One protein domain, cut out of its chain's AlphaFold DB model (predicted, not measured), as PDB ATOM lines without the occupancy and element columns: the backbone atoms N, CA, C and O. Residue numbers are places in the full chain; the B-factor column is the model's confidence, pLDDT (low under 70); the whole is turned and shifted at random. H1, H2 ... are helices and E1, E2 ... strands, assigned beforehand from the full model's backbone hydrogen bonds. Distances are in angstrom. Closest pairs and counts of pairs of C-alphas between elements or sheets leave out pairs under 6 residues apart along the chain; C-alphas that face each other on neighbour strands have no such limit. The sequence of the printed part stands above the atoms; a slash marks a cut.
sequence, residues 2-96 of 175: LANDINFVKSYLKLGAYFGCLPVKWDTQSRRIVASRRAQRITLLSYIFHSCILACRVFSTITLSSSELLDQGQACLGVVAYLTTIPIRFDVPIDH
ATOM      1  N   LEU A   2      55.958   4.175  32.427       65.81
ATOM      2  CA  LEU A   2      55.330   2.863  32.651       65.81
ATOM      3  C   LEU A   2      56.292   1.966  33.446       65.81
ATOM      4  O   LEU A   2      57.505   2.038  33.254       65.81
ATOM      5  N   ALA A   3      55.760   1.080  34.295       76.31
ATOM      6  CA  ALA A   3      56.551   0.100  35.049       76.31
ATOM      7  C   ALA A   3      57.522  -0.707  34.155       76.31
ATOM      8  O   ALA A   3      58.619  -1.069  34.584       76.31
ATOM      9  N   ASN A   4      57.153  -0.902  32.885       78.44
ATOM     10  CA  ASN A   4      57.946  -1.605  31.880       78.44
ATOM     11  C   ASN A   4      59.276  -0.907  31.546       78.44
ATOM     12  O   ASN A   4      60.286  -1.591  31.396       78.44
ATOM     13  N   ASP A   5      59.324   0.430  31.486       73.50
ATOM     14  CA  ASP A   5      60.568   1.141  31.153       73.50
ATOM     15  C   ASP A   5      61.576   1.093  32.314       73.50
ATOM     16  O   ASP A   5      62.779   0.946  32.102       73.50
ATOM     17  N   ILE A   6      61.090   1.140  33.559       78.94
ATOM     18  CA  ILE A   6      61.937   0.995  34.754       78.94
ATOM     19  C   ILE A   6      62.531  -0.416  34.809       78.94
ATOM     20  O   ILE A   6      63.710  -0.581  35.121       78.94
ATOM     21  N   ASN A   7      61.730  -1.437  34.496       84.62
ATOM     22  CA  ASN A   7      62.201  -2.820  34.457       84.62
ATOM     23  C   ASN A   7      63.244  -3.032  33.355       84.62
ATOM     24  O   ASN A   7      64.254  -3.686  33.602       84.62
ATOM     25  N   PHE A   8      63.052  -2.420  32.185       80.81
ATOM     26  CA  PHE A   8      64.033  -2.444  31.102       80.81
ATOM     27  C   PHE A   8      65.381  -1.857  31.547       80.81
ATOM     28  O   PHE A   8      66.412  -2.518  31.435       80.81
ATOM     29  N   VAL A   9      65.371  -0.662  32.146       80.44
ATOM     30  CA  VAL A   9      66.597  -0.012  32.641       80.44
ATOM     31  C   VAL A   9      67.260  -0.839  33.742       80.44
ATOM     32  O   VAL A   9      68.471  -1.041  33.709       80.44
ATOM     33  N   LYS A  10      66.488  -1.399  34.682       82.56
ATOM     34  CA  LYS A  10      67.026  -2.302  35.714       82.56
ATOM     35  C   LYS A  10      67.705  -3.534  35.119       82.56
ATOM     36  O   LYS A  10      68.760  -3.920  35.615       82.56
ATOM     37  N   SER A  11      67.131  -4.144  34.084       83.00
ATOM     38  CA  SER A  11      67.735  -5.297  33.408       83.00
ATOM     39  C   SER A  11      69.049  -4.929  32.719       83.00
ATOM     40  O   SER A  11      70.033  -5.646  32.886       83.00
ATOM     41  N   TYR A  12      69.114  -3.781  32.039       77.75
ATOM     42  CA  TYR A  12      70.363  -3.283  31.448       77.75
ATOM     43  C   TYR A  12      71.434  -2.990  32.501       77.75
ATOM     44  O   TYR A  12      72.587  -3.382  32.336       77.75
ATOM     45  N   LEU A  13      71.056  -2.357  33.614       81.06
ATOM     46  CA  LEU A  13      71.973  -2.097  34.724       81.06
ATOM     47  C   LEU A  13      72.482  -3.393  35.363       81.06
ATOM     48  O   LEU A  13      73.666  -3.488  35.677       81.06
ATOM     49  N   LYS A  14      71.622  -4.409  35.519       81.44
ATOM     50  CA  LYS A  14      72.031  -5.740  35.995       81.44
ATOM     51  C   LYS A  14      73.028  -6.396  35.047       81.44
ATOM     52  O   LYS A  14      74.019  -6.943  35.516       81.44
ATOM     53  N   LEU A  15      72.787  -6.313  33.740       76.62
ATOM     54  CA  LEU A  15      73.696  -6.848  32.733       76.62
ATOM     55  C   LEU A  15      75.058  -6.134  32.792       76.62
ATOM     56  O   LEU A  15      76.102  -6.777  32.857       76.62
ATOM     57  N   GLY A  16      75.047  -4.800  32.862       71.62
ATOM     58  CA  GLY A  16      76.259  -3.991  32.988       71.62
ATOM     59  C   GLY A  16      77.044  -4.264  34.275       71.62
ATOM     60  O   GLY A  16      78.274  -4.277  34.247       71.62
ATOM     61  N   ALA A  17      76.349  -4.524  35.386       74.12
ATOM     62  CA  ALA A  17      76.964  -4.918  36.650       74.12
ATOM     63  C   ALA A  17      77.546  -6.339  36.595       74.12
ATOM     64  O   ALA A  17      78.645  -6.555  37.100       74.12
ATOM     65  N   TYR A  18      76.850  -7.286  35.953       73.50
ATOM     66  CA  TYR A  18      77.322  -8.662  35.759       73.50
ATOM     67  C   TYR A  18      78.645  -8.705  34.989       73.50
ATOM     68  O   TYR A  18      79.581  -9.381  35.402       73.50
ATOM     69  N   PHE A  19      78.758  -7.915  33.917       68.44
ATOM     70  CA  PHE A  19      79.995  -7.803  33.143       68.44
ATOM     71  C   PHE A  19      81.030  -6.840  33.754       68.44
ATOM     72  O   PHE A  19      82.080  -6.618  33.158       68.44
ATOM     73  N   GLY A  20      80.749  -6.219  34.908       67.56
ATOM     74  CA  GLY A  20      81.645  -5.243  35.547       67.56
ATOM     75  C   GLY A  20      81.912  -3.980  34.715       67.56
ATOM     76  O   GLY A  20      82.857  -3.240  34.989       67.56
ATOM     77  N   CYS A  21      81.093  -3.740  33.691       69.12
ATOM     78  CA  CYS A  21      81.276  -2.671  32.711       69.12
ATOM     79  C   CYS A  21      80.627  -1.356  33.150       69.12
ATOM     80  O   CYS A  21      81.016  -0.297  32.670       69.12
ATOM     81  N   LEU A  22      79.641  -1.412  34.051       74.12
ATOM     82  CA  LEU A  22      78.997  -0.219  34.589       74.12
ATOM     83  C   LEU A  22      79.267  -0.077  36.086       74.12
ATOM     84  O   LEU A  22      78.715  -0.829  36.890       74.12
ATOM     85  N   PRO A  23      80.025   0.945  36.503       78.88
ATOM     86  CA  PRO A  23      80.226   1.242  37.913       78.88
ATOM     87  C   PRO A  23      79.043   2.022  38.520       78.88
ATOM     88  O   PRO A  23      79.223   2.892  39.373       78.88
ATOM     89  N   VAL A  24      77.812   1.716  38.109       83.38
ATOM     90  CA  VAL A  24      76.589   2.349  38.617       83.38
ATOM     91  C   VAL A  24      75.664   1.291  39.209       83.38
ATOM     92  O   VAL A  24      75.623   0.151  38.754       83.38
ATOM     93  N   LYS A  25      74.918   1.666  40.244       87.19
ATOM     94  CA  LYS A  25      73.944   0.801  40.913       87.19
ATOM     95  C   LYS A  25      72.577   1.468  40.934       87.19
ATOM     96  O   LYS A  25      72.474   2.688  41.039       87.19
ATOM     97  N   TRP A  26      71.527   0.658  40.862       87.31
ATOM     98  CA  TRP A  26      70.173   1.125  41.135       87.31
ATOM     99  C   TRP A  26      69.976   1.245  42.648       87.31
ATOM    100  O   TRP A  26      70.127   0.253  43.361       87.31
ATOM    101  N   ASP A  27      69.634   2.431  43.139       88.06
ATOM    102  CA  ASP A  27      69.254   2.634  44.533       88.06
ATOM    103  C   ASP A  27      67.738   2.459  44.697       88.06
ATOM    104  O   ASP A  27      66.925   3.191  44.128       88.06
ATOM    105  N   THR A  28      67.345   1.449  45.472       86.88
ATOM    106  CA  THR A  28      65.943   1.137  45.756       86.88
ATOM    107  C   THR A  28      65.269   2.178  46.639       86.88
ATOM    108  O   THR A  28      64.062   2.359  46.492       86.88
ATOM    109  N   GLN A  29      66.015   2.874  47.509       88.38
ATOM    110  CA  GLN A  29      65.450   3.891  48.400       88.38
ATOM    111  C   GLN A  29      65.143   5.179  47.635       88.38
ATOM    112  O   GLN A  29      64.010   5.651  47.650       88.38
ATOM    113  N   SER A  30      66.119   5.717  46.899       83.31
ATOM    114  CA  SER A  30      65.926   6.954  46.129       83.31
ATOM    115  C   SER A  30      65.248   6.752  44.766       83.31
ATOM    116  O   SER A  30      64.856   7.736  44.137       83.31
ATOM    117  N   ARG A  31      65.085   5.496  44.309       84.19
ATOM    118  CA  ARG A  31      64.621   5.112  42.958       84.19
ATOM    119  C   ARG A  31      65.423   5.788  41.839       84.19
ATOM    120  O   ARG A  31      64.861   6.196  40.822       84.19
ATOM    121  N   ARG A  32      66.733   5.925  42.040       85.25
ATOM    122  CA  ARG A  32      67.661   6.596  41.124       85.25
ATOM    123  C   ARG A  32      68.900   5.741  40.888       85.25
ATOM    124  O   ARG A  32      69.225   4.841  41.659       85.25
ATOM    125  N   ILE A  33      69.601   6.035  39.807       87.50
ATOM    126  CA  ILE A  33      70.911   5.481  39.489       87.50
ATOM    127  C   ILE A  33      71.958   6.255  40.291       87.50
ATOM    128  O   ILE A  33      71.991   7.485  40.255       87.50
ATOM    129  N   VAL A  34      72.823   5.539  41.007       88.62
ATOM    130  CA  VAL A  34      73.889   6.123  41.827       88.62
ATOM    131  C   VAL A  34      75.230   5.511  41.436       88.62
ATOM    132  O   VAL A  34      75.343   4.304  41.220       88.62
ATOM    133  N   ALA A  35      76.267   6.343  41.370       85.25
ATOM    134  CA  ALA A  35      77.639   5.905  41.149       85.25
ATOM    135  C   ALA A  35      78.130   5.000  42.295       85.25
ATOM    136  O   ALA A  35      77.962   5.317  43.474       85.25
ATOM    137  N   SER A  36      78.785   3.887  41.970       83.44
ATOM    138  CA  SER A  36      79.447   3.031  42.953       83.44
ATOM    139  C   SER A  36      80.953   3.281  42.934       83.44
ATOM    140  O   SER A  36      81.663   2.789  42.057       83.44
ATOM    141  N   ARG A  37      81.469   3.993  43.950       81.94
ATOM    142  CA  ARG A  37      82.917   4.256  44.100       81.94
ATOM    143  C   ARG A  37      83.758   2.978  44.087       81.94
ATOM    144  O   ARG A  37      84.860   2.969  43.549       81.94
ATOM    145  N   ARG A  38      83.252   1.892  44.686       82.25
ATOM    146  CA  ARG A  38      83.963   0.606  44.734       82.25
ATOM    147  C   ARG A  38      84.074  -0.018  43.345       82.25
ATOM    148  O   ARG A  38      85.161  -0.441  42.972       82.25
ATOM    149  N   ALA A  39      82.976  -0.038  42.592       78.62
ATOM    150  CA  ALA A  39      82.977  -0.573  41.235       78.62
ATOM    151  C   ALA A  39      83.890   0.257  40.323       78.62
ATOM    152  O   ALA A  39      84.706  -0.311  39.613       78.62
ATOM    153  N   GLN A  40      83.854   1.586  40.448       80.44
ATOM    154  CA  GLN A  40      84.732   2.483  39.695       80.44
ATOM    155  C   GLN A  40      86.220   2.185  39.940       80.44
ATOM    156  O   GLN A  40      86.992   2.107  38.990       80.44
ATOM    157  N   ARG A  41      86.624   1.970  41.202       83.06
ATOM    158  CA  ARG A  41      88.007   1.581  41.527       83.06
ATOM    159  C   ARG A  41      88.393   0.237  40.909       83.06
ATOM    160  O   ARG A  41      89.499   0.120  40.398       83.06
ATOM    161  N   ILE A  42      87.506  -0.758  40.944       82.81
ATOM    162  CA  ILE A  42      87.772  -2.083  40.361       82.81
ATOM    163  C   ILE A  42      87.928  -1.983  38.840       82.81
ATOM    164  O   ILE A  42      88.896  -2.509  38.298       82.81
ATOM    165  N   THR A  43      87.028  -1.270  38.159       77.69
ATOM    166  CA  THR A  43      87.110  -1.042  36.709       77.69
ATOM    167  C   THR A  43      88.410  -0.322  36.340       77.69
ATOM    168  O   THR A  43      89.106  -0.758  35.425       77.69
ATOM    169  N   LEU A  44      88.790   0.718  37.093       81.44
ATOM    170  CA  LEU A  44      90.049   1.438  36.885       81.44
ATOM    171  C   LEU A  44      91.272   0.522  37.063       81.44
ATOM    172  O   LEU A  44      92.179   0.544  36.238       81.44
ATOM    173  N   LEU A  45      91.292  -0.312  38.106       84.06
ATOM    174  CA  LEU A  45      92.385  -1.260  38.349       84.06
ATOM    175  C   LEU A  45      92.485  -2.330  37.256       84.06
ATOM    176  O   LEU A  45      93.576  -2.574  36.742       84.06
ATOM    177  N   SER A  46      91.359  -2.937  36.868       81.12
ATOM    178  CA  SER A  46      91.305  -3.915  35.769       81.12
ATOM    179  C   SER A  46      91.846  -3.322  34.476       81.12
ATOM    180  O   SER A  46      92.509  -4.002  33.694       81.12
ATOM    181  N   TYR A  47      91.558  -2.047  34.252       77.44
ATOM    182  CA  TYR A  47      92.030  -1.345  33.088       77.44
ATOM    183  C   TYR A  47      93.544  -1.093  33.124       77.44
ATOM    184  O   TYR A  47      94.231  -1.412  32.156       77.44
ATOM    185  N   ILE A  48      94.072  -0.573  34.240       83.44
ATOM    186  CA  ILE A  48      95.521  -0.375  34.420       83.44
ATOM    187  C   ILE A  48      96.251  -1.693  34.149       83.44
ATOM    188  O   ILE A  48      97.234  -1.723  33.414       83.44
ATOM    189  N   PHE A  49      95.717  -2.796  34.673       84.94
ATOM    190  CA  PHE A  49      96.270  -4.125  34.455       84.94
ATOM    191  C   PHE A  49      96.281  -4.531  32.974       84.94
ATOM    192  O   PHE A  49      97.303  -5.008  32.477       84.94
ATOM    193  N   HIS A  50      95.189  -4.306  32.237       80.50
ATOM    194  CA  HIS A  50      95.171  -4.598  30.804       80.50
ATOM    195  C   HIS A  50      96.118  -3.707  29.991       80.50
ATOM    196  O   HIS A  50      96.765  -4.209  29.072       80.50
ATOM    197  N   SER A  51      96.257  -2.429  30.344       77.75
ATOM    198  CA  SER A  51      97.231  -1.532  29.713       77.75
ATOM    199  C   SER A  51      98.668  -1.980  29.969       77.75
ATOM    200  O   SER A  51      99.472  -1.982  29.039       77.75
ATOM    201  N   CYS A  52      98.985  -2.449  31.181       83.44
ATOM    202  CA  CYS A  52     100.282  -3.058  31.479       83.44
ATOM    203  C   CYS A  52     100.526  -4.314  30.633       83.44
ATOM    204  O   CYS A  52     101.594  -4.452  30.042       83.44
ATOM    205  N   ILE A  53      99.539  -5.213  30.514       83.06
ATOM    206  CA  ILE A  53      99.655  -6.410  29.661       83.06
ATOM    207  C   ILE A  53      99.916  -6.021  28.206       83.06
ATOM    208  O   ILE A  53     100.771  -6.630  27.559       83.06
ATOM    209  N   LEU A  54      99.197  -5.024  27.682       80.25
ATOM    210  CA  LEU A  54      99.418  -4.552  26.322       80.25
ATOM    211  C   LEU A  54     100.827  -3.979  26.167       80.25
ATOM    212  O   LEU A  54     101.526  -4.371  25.240       80.25
ATOM    213  N   ALA A  55     101.264  -3.109  27.079       80.12
ATOM    214  CA  ALA A  55     102.607  -2.538  27.049       80.12
ATOM    215  C   ALA A  55     103.685  -3.634  27.072       80.12
ATOM    216  O   ALA A  55     104.604  -3.598  26.258       80.12
ATOM    217  N   CYS A  56     103.532  -4.658  27.919       82.12
ATOM    218  CA  CYS A  56     104.425  -5.817  27.949       82.12
ATOM    219  C   CYS A  56     104.425  -6.588  26.624       82.12
ATOM    220  O   CYS A  56     105.488  -6.988  26.153       82.12
ATOM    221  N   ARG A  57     103.255  -6.796  26.002       79.44
ATOM    222  CA  ARG A  57     103.168  -7.457  24.691       79.44
ATOM    223  C   ARG A  57     103.883  -6.654  23.613       79.44
ATOM    224  O   ARG A  57     104.666  -7.230  22.874       79.44
ATOM    225  N   VAL A  58     103.665  -5.345  23.565       75.19
ATOM    226  CA  VAL A  58     104.309  -4.441  22.602       75.19
ATOM    227  C   VAL A  58     105.812  -4.418  22.797       75.19
ATOM    228  O   VAL A  58     106.560  -4.585  21.841       75.19
ATOM    229  N   PHE A  59     106.251  -4.260  24.043       80.56
ATOM    230  CA  PHE A  59     107.660  -4.276  24.395       80.56
ATOM    231  C   PHE A  59     108.313  -5.599  23.989       80.56
ATOM    232  O   PHE A  59     109.362  -5.585  23.352       80.56
ATOM    233  N   SER A  60     107.666  -6.733  24.277       79.12
ATOM    234  CA  SER A  60     108.122  -8.062  23.854       79.12
ATOM    235  C   SER A  60     108.202  -8.176  22.330       79.12
ATOM    236  O   SER A  60     109.227  -8.598  21.805       79.12
ATOM    237  N   THR A  61     107.183  -7.720  21.592       75.12
ATOM    238  CA  THR A  61     107.222  -7.732  20.125       75.12
ATOM    239  C   THR A  61     108.369  -6.880  19.588       75.12
ATOM    240  O   THR A  61     109.089  -7.345  18.712       75.12
ATOM    241  N   ILE A  62     108.590  -5.676  20.117       74.25
ATOM    242  CA  ILE A  62     109.663  -4.782  19.655       74.25
ATOM    243  C   ILE A  62     111.049  -5.360  19.971       74.25
ATOM    244  O   ILE A  62     111.948  -5.276  19.140       74.25
ATOM    245  N   THR A  63     111.229  -5.937  21.160       78.81
ATOM    246  CA  THR A  63     112.549  -6.381  21.643       78.81
ATOM    247  C   THR A  63     112.927  -7.798  21.211       78.81
ATOM    248  O   THR A  63     114.110  -8.057  21.005       78.81
ATOM    249  N   LEU A  64     111.962  -8.711  21.042       73.06
ATOM    250  CA  LEU A  64     112.218 -10.107  20.656       73.06
ATOM    251  C   LEU A  64     111.959 -10.400  19.172       73.06
ATOM    252  O   LEU A  64     112.500 -11.385  18.660       73.06
ATOM    253  N   SER A  65     111.165  -9.592  18.460       63.50
ATOM    254  CA  SER A  65     110.889  -9.867  17.042       63.50
ATOM    255  C   SER A  65     112.033  -9.361  16.179       63.50
ATOM    256  O   SER A  65     112.089  -8.204  15.767       63.50
ATOM    257  N   SER A  66     112.947 -10.271  15.866       54.50
ATOM    258  CA  SER A  66     113.822 -10.114  14.716       54.50
ATOM    259  C   SER A  66     113.037 -10.522  13.461       54.50
ATOM    260  O   SER A  66     112.714 -11.691  13.283       54.50
ATOM    261  N   SER A  67     112.777  -9.565  12.563       55.75
ATOM    262  CA  SER A  67     112.695  -9.778  11.101       55.75
ATOM    263  C   SER A  67     111.380 -10.117  10.355       55.75
ATOM    264  O   SER A  67     111.452 -10.782   9.326       55.75
ATOM    265  N   GLU A  68     110.211  -9.554  10.694       68.81
ATOM    266  CA  GLU A  68     109.123  -9.425   9.690       68.81
ATOM    267  C   GLU A  68     108.262  -8.164   9.937       68.81
ATOM    268  O   GLU A  68     107.672  -7.989  11.001       68.81
ATOM    269  N   LEU A  69     108.200  -7.253   8.949       75.25
ATOM    270  CA  LEU A  69     107.408  -6.002   8.997       75.25
ATOM    271  C   LEU A  69     105.920  -6.257   9.304       75.25
ATOM    272  O   LEU A  69     105.241  -5.400   9.869       75.25
ATOM    273  N   LEU A  70     105.430  -7.444   8.943       75.69
ATOM    274  CA  LEU A  70     104.060  -7.886   9.176       75.69
ATOM    275  C   LEU A  70     103.738  -8.003  10.678       75.69
ATOM    276  O   LEU A  70     102.713  -7.485  11.119       75.69
ATOM    277  N   ASP A  71     104.635  -8.598  11.471       71.00
ATOM    278  CA  ASP A  71     104.440  -8.803  12.914       71.00
ATOM    279  C   ASP A  71     104.444  -7.472  13.675       71.00
ATOM    280  O   ASP A  71     103.631  -7.239  14.575       71.00
ATOM    281  N   GLN A  72     105.319  -6.551  13.264       70.75
ATOM    282  CA  GLN A  72     105.342  -5.187  13.793       70.75
ATOM    283  C   GLN A  72     104.068  -4.421  13.421       70.75
ATOM    284  O   GLN A  72     103.501  -3.725  14.265       70.75
ATOM    285  N   GLY A  73     103.580  -4.585  12.186       74.75
ATOM    286  CA  GLY A  73     102.327  -3.994  11.721       74.75
ATOM    287  C   GLY A  73     101.114  -4.497  12.505       74.75
ATOM    288  O   GLY A  73     100.294  -3.693  12.950       74.75
ATOM    289  N   GLN A  74     101.025  -5.806  12.752       72.38
ATOM    290  CA  GLN A  74      99.935  -6.403  13.523       72.38
ATOM    291  C   GLN A  74      99.965  -5.967  14.995       72.38
ATOM    292  O   GLN A  74      98.916  -5.658  15.568       72.38
ATOM    293  N   ALA A  75     101.149  -5.873  15.605       72.38
ATOM    294  CA  ALA A  75     101.286  -5.341  16.958       72.38
ATOM    295  C   ALA A  75     100.919  -3.853  17.033       72.38
ATOM    296  O   ALA A  75     100.191  -3.453  17.941       72.38
ATOM    297  N   CYS A  76     101.341  -3.046  16.055       72.94
ATOM    298  CA  CYS A  76     100.982  -1.632  15.966       72.94
ATOM    299  C   CYS A  76      99.466  -1.444  15.805       72.94
ATOM    300  O   CYS A  76      98.862  -0.670  16.546       72.94
ATOM    301  N   LEU A  77      98.819  -2.217  14.928       75.88
ATOM    302  CA  LEU A  77      97.359  -2.231  14.788       75.88
ATOM    303  C   LEU A  77      96.660  -2.620  16.092       75.88
ATOM    304  O   LEU A  77      95.693  -1.970  16.479       75.88
ATOM    305  N   GLY A  78      97.169  -3.633  16.799       72.56
ATOM    306  CA  GLY A  78      96.656  -4.025  18.111       72.56
ATOM    307  C   GLY A  78      96.752  -2.894  19.138       72.56
ATOM    308  O   GLY A  78      95.806  -2.660  19.887       72.56
ATOM    309  N   VAL A  79      97.856  -2.144  19.130       74.19
ATOM    310  CA  VAL A  79      98.049  -0.971  19.992       74.19
ATOM    311  C   VAL A  79      97.120   0.161  19.620       74.19
ATOM    312  O   VAL A  79      96.481   0.707  20.506       74.19
ATOM    313  N   VAL A  80      97.011   0.508  18.339       70.75
ATOM    314  CA  VAL A  80      96.144   1.595  17.872       70.75
ATOM    315  C   VAL A  80      94.682   1.265  18.156       70.75
ATOM    316  O   VAL A  80      93.960   2.100  18.697       70.75
ATOM    317  N   ALA A  81      94.245   0.035  17.884       73.25
ATOM    318  CA  ALA A  81      92.900  -0.419  18.223       73.25
ATOM    319  C   ALA A  81      92.659  -0.336  19.737       73.25
ATOM    320  O   ALA A  81      91.628   0.164  20.181       73.25
ATOM    321  N   TYR A  82      93.623  -0.753  20.558       70.50
ATOM    322  CA  TYR A  82      93.477  -0.657  22.004       70.50
ATOM    323  C   TYR A  82      93.468   0.806  22.475       70.50
ATOM    324  O   TYR A  82      92.514   1.214  23.124       70.50
ATOM    325  N   LEU A  83      94.440   1.628  22.070       66.31
ATOM    326  CA  LEU A  83      94.552   3.060  22.385       66.31
ATOM    327  C   LEU A  83      93.377   3.898  21.893       66.31
ATOM    328  O   LEU A  83      93.147   4.955  22.460       66.31
ATOM    329  N   THR A  84      92.633   3.455  20.880       63.81
ATOM    330  CA  THR A  84      91.395   4.113  20.427       63.81
ATOM    331  C   THR A  84      90.170   3.614  21.195       63.81
ATOM    332  O   THR A  84      89.277   4.396  21.510       63.81
ATOM    333  N   THR A  85      90.144   2.342  21.598       67.62
ATOM    334  CA  THR A  85      89.060   1.782  22.427       67.62
ATOM    335  C   THR A  85      89.144   2.258  23.881       67.62
ATOM    336  O   THR A  85      88.126   2.378  24.562       67.62
ATOM    337  N   ILE A  86      90.357   2.551  24.354       65.12
ATOM    338  CA  ILE A  86      90.645   3.134  25.663       65.12
ATOM    339  C   ILE A  86      89.851   4.416  25.893       65.12
ATOM    340  O   ILE A  86      89.015   4.373  26.782       65.12
ATOM    341  N   PRO A  87      90.032   5.514  25.135       53.56
ATOM    342  CA  PRO A  87      89.313   6.762  25.330       53.56
ATOM    343  C   PRO A  87      87.813   6.555  25.176       53.56
ATOM    344  O   PRO A  87      87.080   7.077  25.989       53.56
ATOM    345  N   ILE A  88      87.335   5.695  24.273       59.75
ATOM    346  CA  ILE A  88      85.894   5.385  24.172       59.75
ATOM    347  C   ILE A  88      85.351   4.729  25.460       59.75
ATOM    348  O   ILE A  88      84.199   4.939  25.833       59.75
ATOM    349  N   ARG A  89      86.172   3.948  26.176       59.12
ATOM    350  CA  ARG A  89      85.836   3.390  27.500       59.12
ATOM    351  C   ARG A  89      86.193   4.323  28.669       59.12
ATOM    352  O   ARG A  89      85.592   4.194  29.730       59.12
ATOM    353  N   PHE A  90      87.151   5.233  28.487       47.88
ATOM    354  CA  PHE A  90      87.646   6.211  29.466       47.88
ATOM    355  C   PHE A  90      86.827   7.484  29.513       47.88
ATOM    356  O   PHE A  90      86.798   8.096  30.569       47.88
ATOM    357  N   ASP A  91      86.144   7.826  28.420       44.19
ATOM    358  CA  ASP A  91      85.104   8.855  28.330       44.19
ATOM    359  C   ASP A  91      83.808   8.395  29.028       44.19
ATOM    360  O   ASP A  91      82.805   9.099  29.093       44.19
ATOM    361  N   VAL A  92      83.870   7.219  29.666       49.50
ATOM    362  CA  VAL A  92      83.058   6.868  30.824       49.50
ATOM    363  C   VAL A  92      83.903   6.990  32.109       49.50
ATOM    364  O   VAL A  92      84.003   6.016  32.869       49.50
ATOM    365  N   PRO A  93      84.419   8.182  32.504       52.00
ATOM    366  CA  PRO A  93      84.271   8.451  33.920       52.00
ATOM    367  C   PRO A  93      82.765   8.340  34.178       52.00
ATOM    368  O   PRO A  93      81.935   8.525  33.282       52.00
ATOM    369  N   ILE A  94      82.366   7.986  35.390       56.78
ATOM    370  CA  ILE A  94      80.969   8.186  35.748       56.78
ATOM    371  C   ILE A  94      80.763   9.692  35.768       56.78
ATOM    372  O   ILE A  94      80.869  10.314  36.826       56.78
ATOM    373  N   ASP A  95      80.546  10.278  34.596       62.69
ATOM    374  CA  ASP A  95      80.268  11.675  34.481       62.69
ATOM    375  C   ASP A  95      78.988  11.841  35.275       62.69
ATOM    376  O   ASP A  95      77.953  11.209  35.015       62.69
ATOM    377  N   HIS A  96      79.113  12.588  36.363       73.81
ATOM    378  CA  HIS A  96      77.976  12.855  37.213       73.81
ATOM    379  C   HIS A  96      76.886  13.531  36.373       73.81
ATOM    380  O   HIS A  96      75.716  13.283  36.649       73.81
TER     381      HIS A  96
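AT A GLANCE: This is residues 2 to 96 of the 175 residues of an uncharacterized protein of Folsomia candida (UniProt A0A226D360). The main picture is a long helical hairpin, H2 and H3, with a small head at the end of H2 where that helix begins: a two-stranded hairpin, E1 and E2, with H1 close to E1. The turn between H2 and H3 sticks out at the far end, with residues 63 to 70 standing free. The 95 printed residues hold three named helices and two named strands in the order H1, E1, E2, H2, H3; the sheet, E1 - E2, is antiparallel and the class is mostly helix. The whole is only just extended, close to loose, with a radius of gyration of the C-alphas of 18.8 A and spans of 62 by 24 by 21 A.

IN THESE COORDINATES: Find C-alpha 3 at (56.551, 0.100, 35.049); from there H1, residues 3 to 18, runs 22.6 A. Next come E1, residues 24 to 27, 9.4 A, and E2, residues 32 to 35, 10.0 A. At C-alpha 37, (82.917, 4.256, 44.100), H2 begins and runs 40.2 A to residue 64. H3, residues 69 to 90, runs 31.0 A to C-alpha 90 at (87.646, 6.211, 29.466).

HOW THE PARTS SIT: Look first at H1 and E1, whose closest C-alphas, of Leu 13 and Lys 25, are 7.1 A apart. In the hairpin E1 and E2, N 25 and O 34 are within hydrogen-bond range at 2.8 A. H2 and H3, a helical hairpin, touch with residues 54 to 62 and 71 to 79 alone, closest at the C-alphas of Val 58 and Ala 75, 6.5 A. They run opposite ways at a shallow tilt of 13 degrees. H1 is apart from H2 and H3. Every O i to N i+4 pair is within hydrogen-bond range in H1 and H2, and 16 of 18 in H3.

THE WHOLE: The C-alphas farthest apart, of Leu 2 and Ser 67, are 62.6 A apart. The printed part has no cut, and its four links are tight. Look for low confidence, pLDDT under 70, at residue 2 and residues 19 to 21, 65 to 68 and 83 to 95.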